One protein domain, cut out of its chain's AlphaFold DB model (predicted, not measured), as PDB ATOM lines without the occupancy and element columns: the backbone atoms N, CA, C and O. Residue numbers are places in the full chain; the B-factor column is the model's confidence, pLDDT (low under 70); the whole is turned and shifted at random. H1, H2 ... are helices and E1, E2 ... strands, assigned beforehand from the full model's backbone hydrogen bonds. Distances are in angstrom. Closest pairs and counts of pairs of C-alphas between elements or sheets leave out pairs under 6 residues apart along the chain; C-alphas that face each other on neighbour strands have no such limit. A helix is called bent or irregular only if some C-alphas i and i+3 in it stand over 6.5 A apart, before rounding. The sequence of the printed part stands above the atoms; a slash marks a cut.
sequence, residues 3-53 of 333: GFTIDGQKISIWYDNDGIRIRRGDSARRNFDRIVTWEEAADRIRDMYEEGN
ATOM      1  N   GLY A   3     -61.684 -52.118 114.057       91.31
ATOM      2  CA  GLY A   3     -62.870 -51.260 114.021       91.31
ATOM      3  C   GLY A   3     -62.491 -49.780 114.052       91.31
ATOM      4  O   GLY A   3     -61.747 -49.349 114.937       91.31
ATOM      5  N   PHE A   4     -63.019 -49.009 113.104       92.69
ATOM      6  CA  PHE A   4     -62.743 -47.584 112.911       92.69
ATOM      7  C   PHE A   4     -64.040 -46.783 112.855       92.69
ATOM      8  O   PHE A   4     -65.058 -47.278 112.378       92.69
ATOM      9  N   THR A   5     -64.007 -45.532 113.302       92.06
ATOM     10  CA  THR A   5     -65.086 -44.572 113.048       92.06
ATOM     11  C   THR A   5     -64.588 -43.543 112.048       92.06
ATOM     12  O   THR A   5     -63.687 -42.769 112.362       92.06
ATOM     13  N   ILE A   6     -65.162 -43.548 110.849       89.31
ATOM     14  CA  ILE A   6     -64.833 -42.615 109.767       89.31
ATOM     15  C   ILE A   6     -66.100 -41.818 109.475       89.31
ATOM     16  O   ILE A   6     -67.155 -42.410 109.261       89.31
ATOM     17  N   ASP A   7     -66.023 -40.489 109.555       89.75
ATOM     18  CA  ASP A   7     -67.158 -39.575 109.344       89.75
ATOM     19  C   ASP A   7     -68.407 -39.915 110.183       89.75
ATOM     20  O   ASP A   7     -69.549 -39.826 109.733       89.75
ATOM     21  N   GLY A   8     -68.193 -40.356 111.428       89.06
ATOM     22  CA  GLY A   8     -69.264 -40.771 112.343       89.06
ATOM     23  C   GLY A   8     -69.868 -42.149 112.042       89.06
ATOM     24  O   GLY A   8     -70.756 -42.598 112.768       89.06
ATOM     25  N   GLN A   9     -69.381 -42.851 111.018       92.12
ATOM     26  CA  GLN A   9     -69.817 -44.192 110.659       92.12
ATOM     27  C   GLN A   9     -68.821 -45.247 111.144       92.12
ATOM     28  O   GLN A   9     -67.618 -45.157 110.901       92.12
ATOM     29  N   LYS A  10     -69.333 -46.292 111.801       94.94
ATOM     30  CA  LYS A  10     -68.527 -47.462 112.152       94.94
ATOM     31  C   LYS A  10     -68.180 -48.269 110.909       94.94
ATOM     32  O   LYS A  10     -69.071 -48.617 110.132       94.94
ATOM     33  N   ILE A  11     -66.906 -48.608 110.779       95.44
ATOM     34  CA  ILE A  11     -66.347 -49.477 109.752       95.44
ATOM     35  C   ILE A  11     -65.603 -50.617 110.448       95.44
ATOM     36  O   ILE A  11     -64.695 -50.378 111.247       95.44
ATOM     37  N   SER A  12     -65.967 -51.849 110.113       95.19
ATOM     38  CA  SER A  12     -65.277 -53.062 110.542       95.19
ATOM     39  C   SER A  12     -64.463 -53.647 109.400       95.19
ATOM     40  O   SER A  12     -64.890 -53.639 108.242       95.19
ATOM     41  N   ILE A  13     -63.296 -54.179 109.755       94.31
ATOM     42  CA  ILE A  13     -62.371 -54.833 108.837       94.31
ATOM     43  C   ILE A  13     -62.042 -56.234 109.349       94.31
ATOM     44  O   ILE A  13     -61.543 -56.406 110.470       94.31
ATOM     45  N   TRP A  14     -62.263 -57.219 108.488       93.62
ATOM     46  CA  TRP A  14     -61.827 -58.602 108.651       93.62
ATOM     47  C   TRP A  14     -60.846 -58.949 107.529       93.62
ATOM     48  O   TRP A  14     -60.943 -58.397 106.441       93.62
ATOM     49  N   TYR A  15     -59.889 -59.836 107.778       92.75
ATOM     50  CA  TYR A  15     -58.964 -60.292 106.745       92.75
ATOM     51  C   TYR A  15     -58.640 -61.768 106.931       92.75
ATOM     52  O   TYR A  15     -58.588 -62.260 108.060       92.75
ATOM     53  N   ASP A  16     -58.430 -62.453 105.818       92.06
ATOM     54  CA  ASP A  16     -57.961 -63.834 105.733       92.06
ATOM     55  C   ASP A  16     -57.274 -64.064 104.379       92.06
ATOM     56  O   ASP A  16     -56.911 -63.113 103.689       92.06
ATOM     57  N   ASN A  17     -57.072 -65.323 103.996       93.31
ATOM     58  CA  ASN A  17     -56.365 -65.684 102.769       93.31
ATOM     59  C   ASN A  17     -57.012 -65.113 101.496       93.31
ATOM     60  O   ASN A  17     -56.301 -64.907 100.517       93.31
ATOM     61  N   ASP A  18     -58.311 -64.797 101.513       92.88
ATOM     62  CA  ASP A  18     -59.015 -64.271 100.338       92.88
ATOM     63  C   ASP A  18     -58.818 -62.757 100.156       92.88
ATOM     64  O   ASP A  18     -59.028 -62.224  99.065       92.88
ATOM     65  N   GLY A  19     -58.442 -62.047 101.224       95.12
ATOM     66  CA  GLY A  19     -58.247 -60.602 101.216       95.12
ATOM     67  C   GLY A  19     -58.850 -59.902 102.430       95.12
ATOM     68  O   GLY A  19     -59.054 -60.489 103.494       95.12
ATOM     69  N   ILE A  20     -59.140 -58.615 102.261       96.12
ATOM     70  CA  ILE A  20     -59.607 -57.702 103.303       96.12
ATOM     71  C   ILE A  20     -61.094 -57.396 103.080       96.12
ATOM     72  O   ILE A  20     -61.472 -56.676 102.157       96.12
ATOM     73  N   ARG A  21     -61.957 -57.920 103.948       96.62
ATOM     74  CA  ARG A  21     -63.396 -57.636 103.981       96.62
ATOM     75  C   ARG A  21     -63.666 -56.357 104.761       96.62
ATOM     76  O   ARG A  21     -63.209 -56.199 105.893       96.62
ATOM     77  N   ILE A  22     -64.456 -55.467 104.170       95.44
ATOM     78  CA  ILE A  22     -64.812 -54.166 104.736       95.44
ATOM     79  C   ILE A  22     -66.331 -54.059 104.813       95.44
ATOM     80  O   ILE A  22     -67.046 -54.398 103.862       95.44
ATOM     81  N   ARG A  23     -66.835 -53.571 105.947       95.81
ATOM     82  CA  ARG A  23     -68.268 -53.362 106.155       95.81
ATOM     83  C   ARG A  23     -68.568 -52.168 107.041       95.81
ATOM     84  O   ARG A  23     -67.887 -51.937 108.036       95.81
ATOM     85  N   ARG A  24     -69.665 -51.480 106.741       95.25
ATOM     86  CA  ARG A  24     -70.313 -50.537 107.658       95.25
ATOM     87  C   ARG A  24     -71.023 -51.275 108.794       95.25
ATOM     88  O   ARG A  24     -71.918 -52.087 108.559       95.25
ATOM     89  N   GLY A  25     -70.663 -50.955 110.032       94.00
ATOM     90  CA  GLY A  25     -71.222 -51.553 111.244       94.00
ATOM     91  C   GLY A  25     -70.158 -52.197 112.125       94.00
ATOM     92  O   GLY A  25     -69.008 -51.775 112.117       94.00
ATOM     93  N   ASP A  26     -70.572 -53.197 112.906       93.88
ATOM     94  CA  ASP A  26     -69.749 -53.777 113.974       93.88
ATOM     95  C   ASP A  26     -69.040 -55.089 113.587       93.88
ATOM     96  O   ASP A  26     -68.162 -55.539 114.313       93.88
ATOM     97  N   SER A  27     -69.353 -55.695 112.438       93.56
ATOM     98  CA  SER A  27     -68.771 -56.962 111.952       93.56
ATOM     99  C   SER A  27     -68.586 -56.905 110.438       93.56
ATOM    100  O   SER A  27     -69.384 -56.261 109.758       93.56
ATOM    101  N   ALA A  28     -67.551 -57.572 109.932       94.62
ATOM    102  CA  ALA A  28     -67.244 -57.726 108.510       94.62
ATOM    103  C   ALA A  28     -66.938 -59.181 108.100       94.62
ATOM    104  O   ALA A  28     -66.767 -59.450 106.913       94.62
ATOM    105  N   ARG A  29     -66.858 -60.127 109.051       90.81
ATOM    106  CA  ARG A  29     -66.448 -61.513 108.760       90.81
ATOM    107  C   ARG A  29     -67.415 -62.264 107.839       90.81
ATOM    108  O   ARG A  29     -66.975 -62.861 106.864       90.81
ATOM    109  N   ARG A  30     -68.717 -62.282 108.161       85.75
ATOM    110  CA  ARG A  30     -69.735 -63.045 107.398       85.75
ATOM    111  C   ARG A  30     -70.359 -62.234 106.271       85.75
ATOM    112  O   ARG A  30     -70.436 -62.692 105.140       85.75
ATOM    113  N   ASN A  31     -70.825 -61.036 106.602       89.94
ATOM    114  CA  ASN A  31     -71.378 -60.115 105.625       89.94
ATOM    115  C   ASN A  31     -70.382 -58.982 105.427       89.94
ATOM    116  O   ASN A  31     -69.844 -58.470 106.406       89.94
ATOM    117  N   PHE A  32     -70.187 -58.557 104.187       94.06
ATOM    118  CA  PHE A  32     -69.280 -57.471 103.841       94.06
ATOM    119  C   PHE A  32     -69.849 -56.650 102.690       94.06
ATOM    120  O   PHE A  32     -70.624 -57.160 101.885       94.06
ATOM    121  N   ASP A  33     -69.489 -55.371 102.650       95.75
ATOM    122  CA  ASP A  33     -69.898 -54.471 101.568       95.75
ATOM    123  C   ASP A  33     -68.928 -54.593 100.387       95.75
ATOM    124  O   ASP A  33     -69.317 -54.447  99.229       95.75
ATOM    125  N   ARG A  34     -67.654 -54.875 100.688       95.25
ATOM    126  CA  ARG A  34     -66.590 -55.087  99.709       95.25
ATOM    127  C   ARG A  34     -65.520 -56.023 100.266       95.25
ATOM    128  O   ARG A  34     -65.234 -55.995 101.462       95.25
ATOM    129  N   ILE A  35     -64.909 -56.800  99.378       96.19
ATOM    130  CA  ILE A  35     -63.621 -57.456  99.606       96.19
ATOM    131  C   ILE A  35     -62.558 -56.751  98.757       96.19
ATOM    132  O   ILE A  35     -62.828 -56.399  97.610       96.19
ATOM    133  N   VAL A  36     -61.401 -56.483  99.353       96.62
ATOM    134  CA  VAL A  36     -60.198 -55.986  98.680       96.62
ATOM    135  C   VAL A  36     -59.224 -57.151  98.597       96.62
ATOM    136  O   VAL A  36     -58.883 -57.723  99.635       96.62
ATOM    137  N   THR A  37     -58.810 -57.541  97.396       97.00
ATOM    138  CA  THR A  37     -57.855 -58.647  97.237       97.00
ATOM    139  C   THR A  37     -56.473 -58.248  97.755       97.00
ATOM    140  O   THR A  37     -56.159 -57.066  97.913       97.00
ATOM    141  N   TRP A  38     -55.613 -59.233  98.014       97.00
ATOM    142  CA  TRP A  38     -54.224 -58.949  98.387       97.00
ATOM    143  C   TRP A  38     -53.445 -58.232  97.278       97.00
ATOM    144  O   TRP A  38     -52.584 -57.411  97.583       97.00
ATOM    145  N   GLU A  39     -53.787 -58.482  96.014       96.75
ATOM    146  CA  GLU A  39     -53.232 -57.772  94.858       96.75
ATOM    147  C   GLU A  39     -53.668 -56.300  94.846       96.75
ATOM    148  O   GLU A  39     -52.816 -55.418  94.825       96.75
ATOM    149  N   GLU A  40     -54.969 -56.014  94.998       96.94
ATOM    150  CA  GLU A  40     -55.471 -54.635  95.102       96.94
ATOM    151  C   GLU A  40     -54.854 -53.893  96.297       96.94
ATOM    152  O   GLU A  40     -54.551 -52.702  96.215       96.94
ATOM    153  N   ALA A  41     -54.672 -54.580  97.429       96.50
ATOM    154  CA  ALA A  41     -54.038 -54.001  98.606       96.50
ATOM    155  C   ALA A  41     -52.559 -53.672  98.349       96.50
ATOM    156  O   ALA A  41     -52.102 -52.597  98.740       96.50
ATOM    157  N   ALA A  42     -51.822 -54.565  97.681       96.38
ATOM    158  CA  ALA A  42     -50.426 -54.347  97.315       96.38
ATOM    159  C   ALA A  42     -50.278 -53.188  96.320       96.38
ATOM    160  O   ALA A  42     -49.430 -52.317  96.520       96.38
ATOM    161  N   ASP A  43     -51.143 -53.130  95.308       97.31
ATOM    162  CA  ASP A  43     -51.194 -52.027  94.350       97.31
ATOM    163  C   ASP A  43     -51.493 -50.706  95.056       97.31
ATOM    164  O   ASP A  43     -50.769 -49.733  94.876       97.31
ATOM    165  N   ARG A  44     -52.476 -50.687  95.965       95.62
ATOM    166  CA  ARG A  44     -52.800 -49.469  96.711       95.62
ATOM    167  C   ARG A  44     -51.659 -49.015  97.621       95.62
ATOM    168  O   ARG A  44     -51.459 -47.815  97.780       95.62
ATOM    169  N   ILE A  45     -50.932 -49.945  98.243       94.56
ATOM    170  CA  ILE A  45     -49.740 -49.627  99.044       94.56
ATOM    171  C   ILE A  45     -48.648 -49.023  98.161       94.56
ATOM    172  O   ILE A  45     -48.045 -48.028  98.560       94.56
ATOM    173  N   ARG A  46     -48.427 -49.586  96.968       94.44
ATOM    174  CA  ARG A  46     -47.468 -49.057  95.996       94.44
ATOM    175  C   ARG A  46     -47.848 -47.646  95.553       94.44
ATOM    176  O   ARG A  46     -47.007 -46.761  95.657       94.44
ATOM    177  N   ASP A  47     -49.108 -47.413  95.187       95.62
ATOM    178  CA  ASP A  47     -49.600 -46.081  94.818       95.62
ATOM    179  C   ASP A  47     -49.384 -45.077  95.959       95.62
ATOM    180  O   ASP A  47     -48.835 -44.000  95.750       95.62
ATOM    181  N   MET A  48     -49.750 -45.439  97.198       94.75
ATOM    182  CA  MET A  48     -49.537 -44.566  98.361       94.75
ATOM    183  C   MET A  48     -48.055 -44.258  98.591       94.75
ATOM    184  O   MET A  48     -47.725 -43.152  99.011       94.75
ATOM    185  N   TYR A  49     -47.168 -45.222  98.347       93.31
ATOM    186  CA  TYR A  49     -45.729 -45.031  98.485       93.31
ATOM    187  C   TYR A  49     -45.173 -44.100  97.398       93.31
ATOM    188  O   TYR A  49     -44.434 -43.173  97.728       93.31
ATOM    189  N   GLU A  50     -45.568 -44.303  96.138       93.50
ATOM    190  CA  GLU A  50     -45.181 -43.468  94.991       93.50
ATOM    191  C   GLU A  50     -45.730 -42.036  95.093       93.50
ATOM    192  O   GLU A  50     -45.066 -41.081  94.695       93.50
ATOM    193  N   GLU A  51     -46.910 -41.865  95.695       94.56
ATOM    194  CA  GLU A  51     -47.514 -40.565  96.013       94.56
ATOM    195  C   GLU A  51     -46.898 -39.890  97.260       94.56
ATOM    196  O   GLU A  51     -47.252 -38.753  97.588       94.56
ATOM    197  N   GLY A  52     -46.005 -40.575  97.984       92.69
ATOM    198  CA  GLY A  52     -45.377 -40.067  99.209       92.69
ATOM    199  C   GLY A  52     -46.305 -40.019 100.431       92.69
ATOM    200  O   GLY A  52     -46.046 -39.267 101.367       92.69
ATOM    201  N   ASN A  53     -47.411 -40.768 100.445       93.69
ATOM    202  CA  ASN A  53     -48.444 -40.744 101.492       93.69
ATOM    203  C   ASN A  53     -48.620 -42.103 102.201       93.69
ATOM    204  O   ASN A  53     -49.694 -42.431 102.707       93.69
TER     205      ASN A  53
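This is residues 3 to 53 of the 333 residues of an uncharacterized protein of Clostridiales bacterium 41_12_two_minus (UniProt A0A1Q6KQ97). A small, strongly twisted sheet of four strands, folded as a meander, makes the body, and a single helix leads away from its E4 edge like an arm, meeting the sheet only with its first turn, residues 38 to 41. Residues 46 to 52, of which 46 to 50 belong to H1, stick out free. The printed part has 51 residues, with four named strands and then one named helix in the order E1 E2 E3 E4 H1; the sheet's order is E1, E2, E3, E4, antiparallel throughout, and the class is mixed, helices and strands. The whole is only just loose, close to compact, with a radius of gyration of the C-alphas of 12.2 A, and flat, with spans of 33 by 27 by 13 A.

The inner strands E2, residues 9 to 16, and E3, residues 19 to 24, form an antiparallel hairpin at 160 degrees between directions, with N 14 and O 21 at 2.9 A and N 21 and O 14 at 2.7 A, within hydrogen-bond range. The edge strand E1, residues 3 to 6, makes a hairpin with E2 at 140 degrees; N 4 and O 11 are 2.9 A apart. The other edge strand, E4, residues 34 to 36, makes a hairpin with E3 at 149 degrees, with N 36 and O 20 at 2.8 A. These four form a meander, each strand the antiparallel neighbour of the one before. E1 and E4 are apart, and so are E2 and E4. From edge to edge the strands' lines turn by 72 degrees. H1, residues 38 to 50, is on the sheet but only grazes it, with residues 38 to 41; the closest C-alphas of E3 and H1 are those of Gly 19 and Trp 38, 5.2 A apart. In H1 every O i to N i+4 pair is within hydrogen-bond range.

E2, the longest strand by residues, measures 23.5 A from first to last C-alpha, and E3 17.0 A. E1 measures 9.8 A and begins at C-alpha 3 (-62.870, -51.260, 114.021). E4 measures 6.5 A. H1 runs 18.2 A, from C-alpha 38 (-54.224, -58.949, 98.387) to C-alpha 50 (-45.181, -43.468, 94.991), and is not bent.

The two C-alphas farthest apart, those of Arg 30 and Gly 52, are 34.5 A apart. The printed part has no cut. The links E1 to E2, E2 to E3 and E4 to H1 are tight; that from E3 to E4, nine residues, is short. Mean pLDDT of the printed part is 94.0, and no printed residue is under 70.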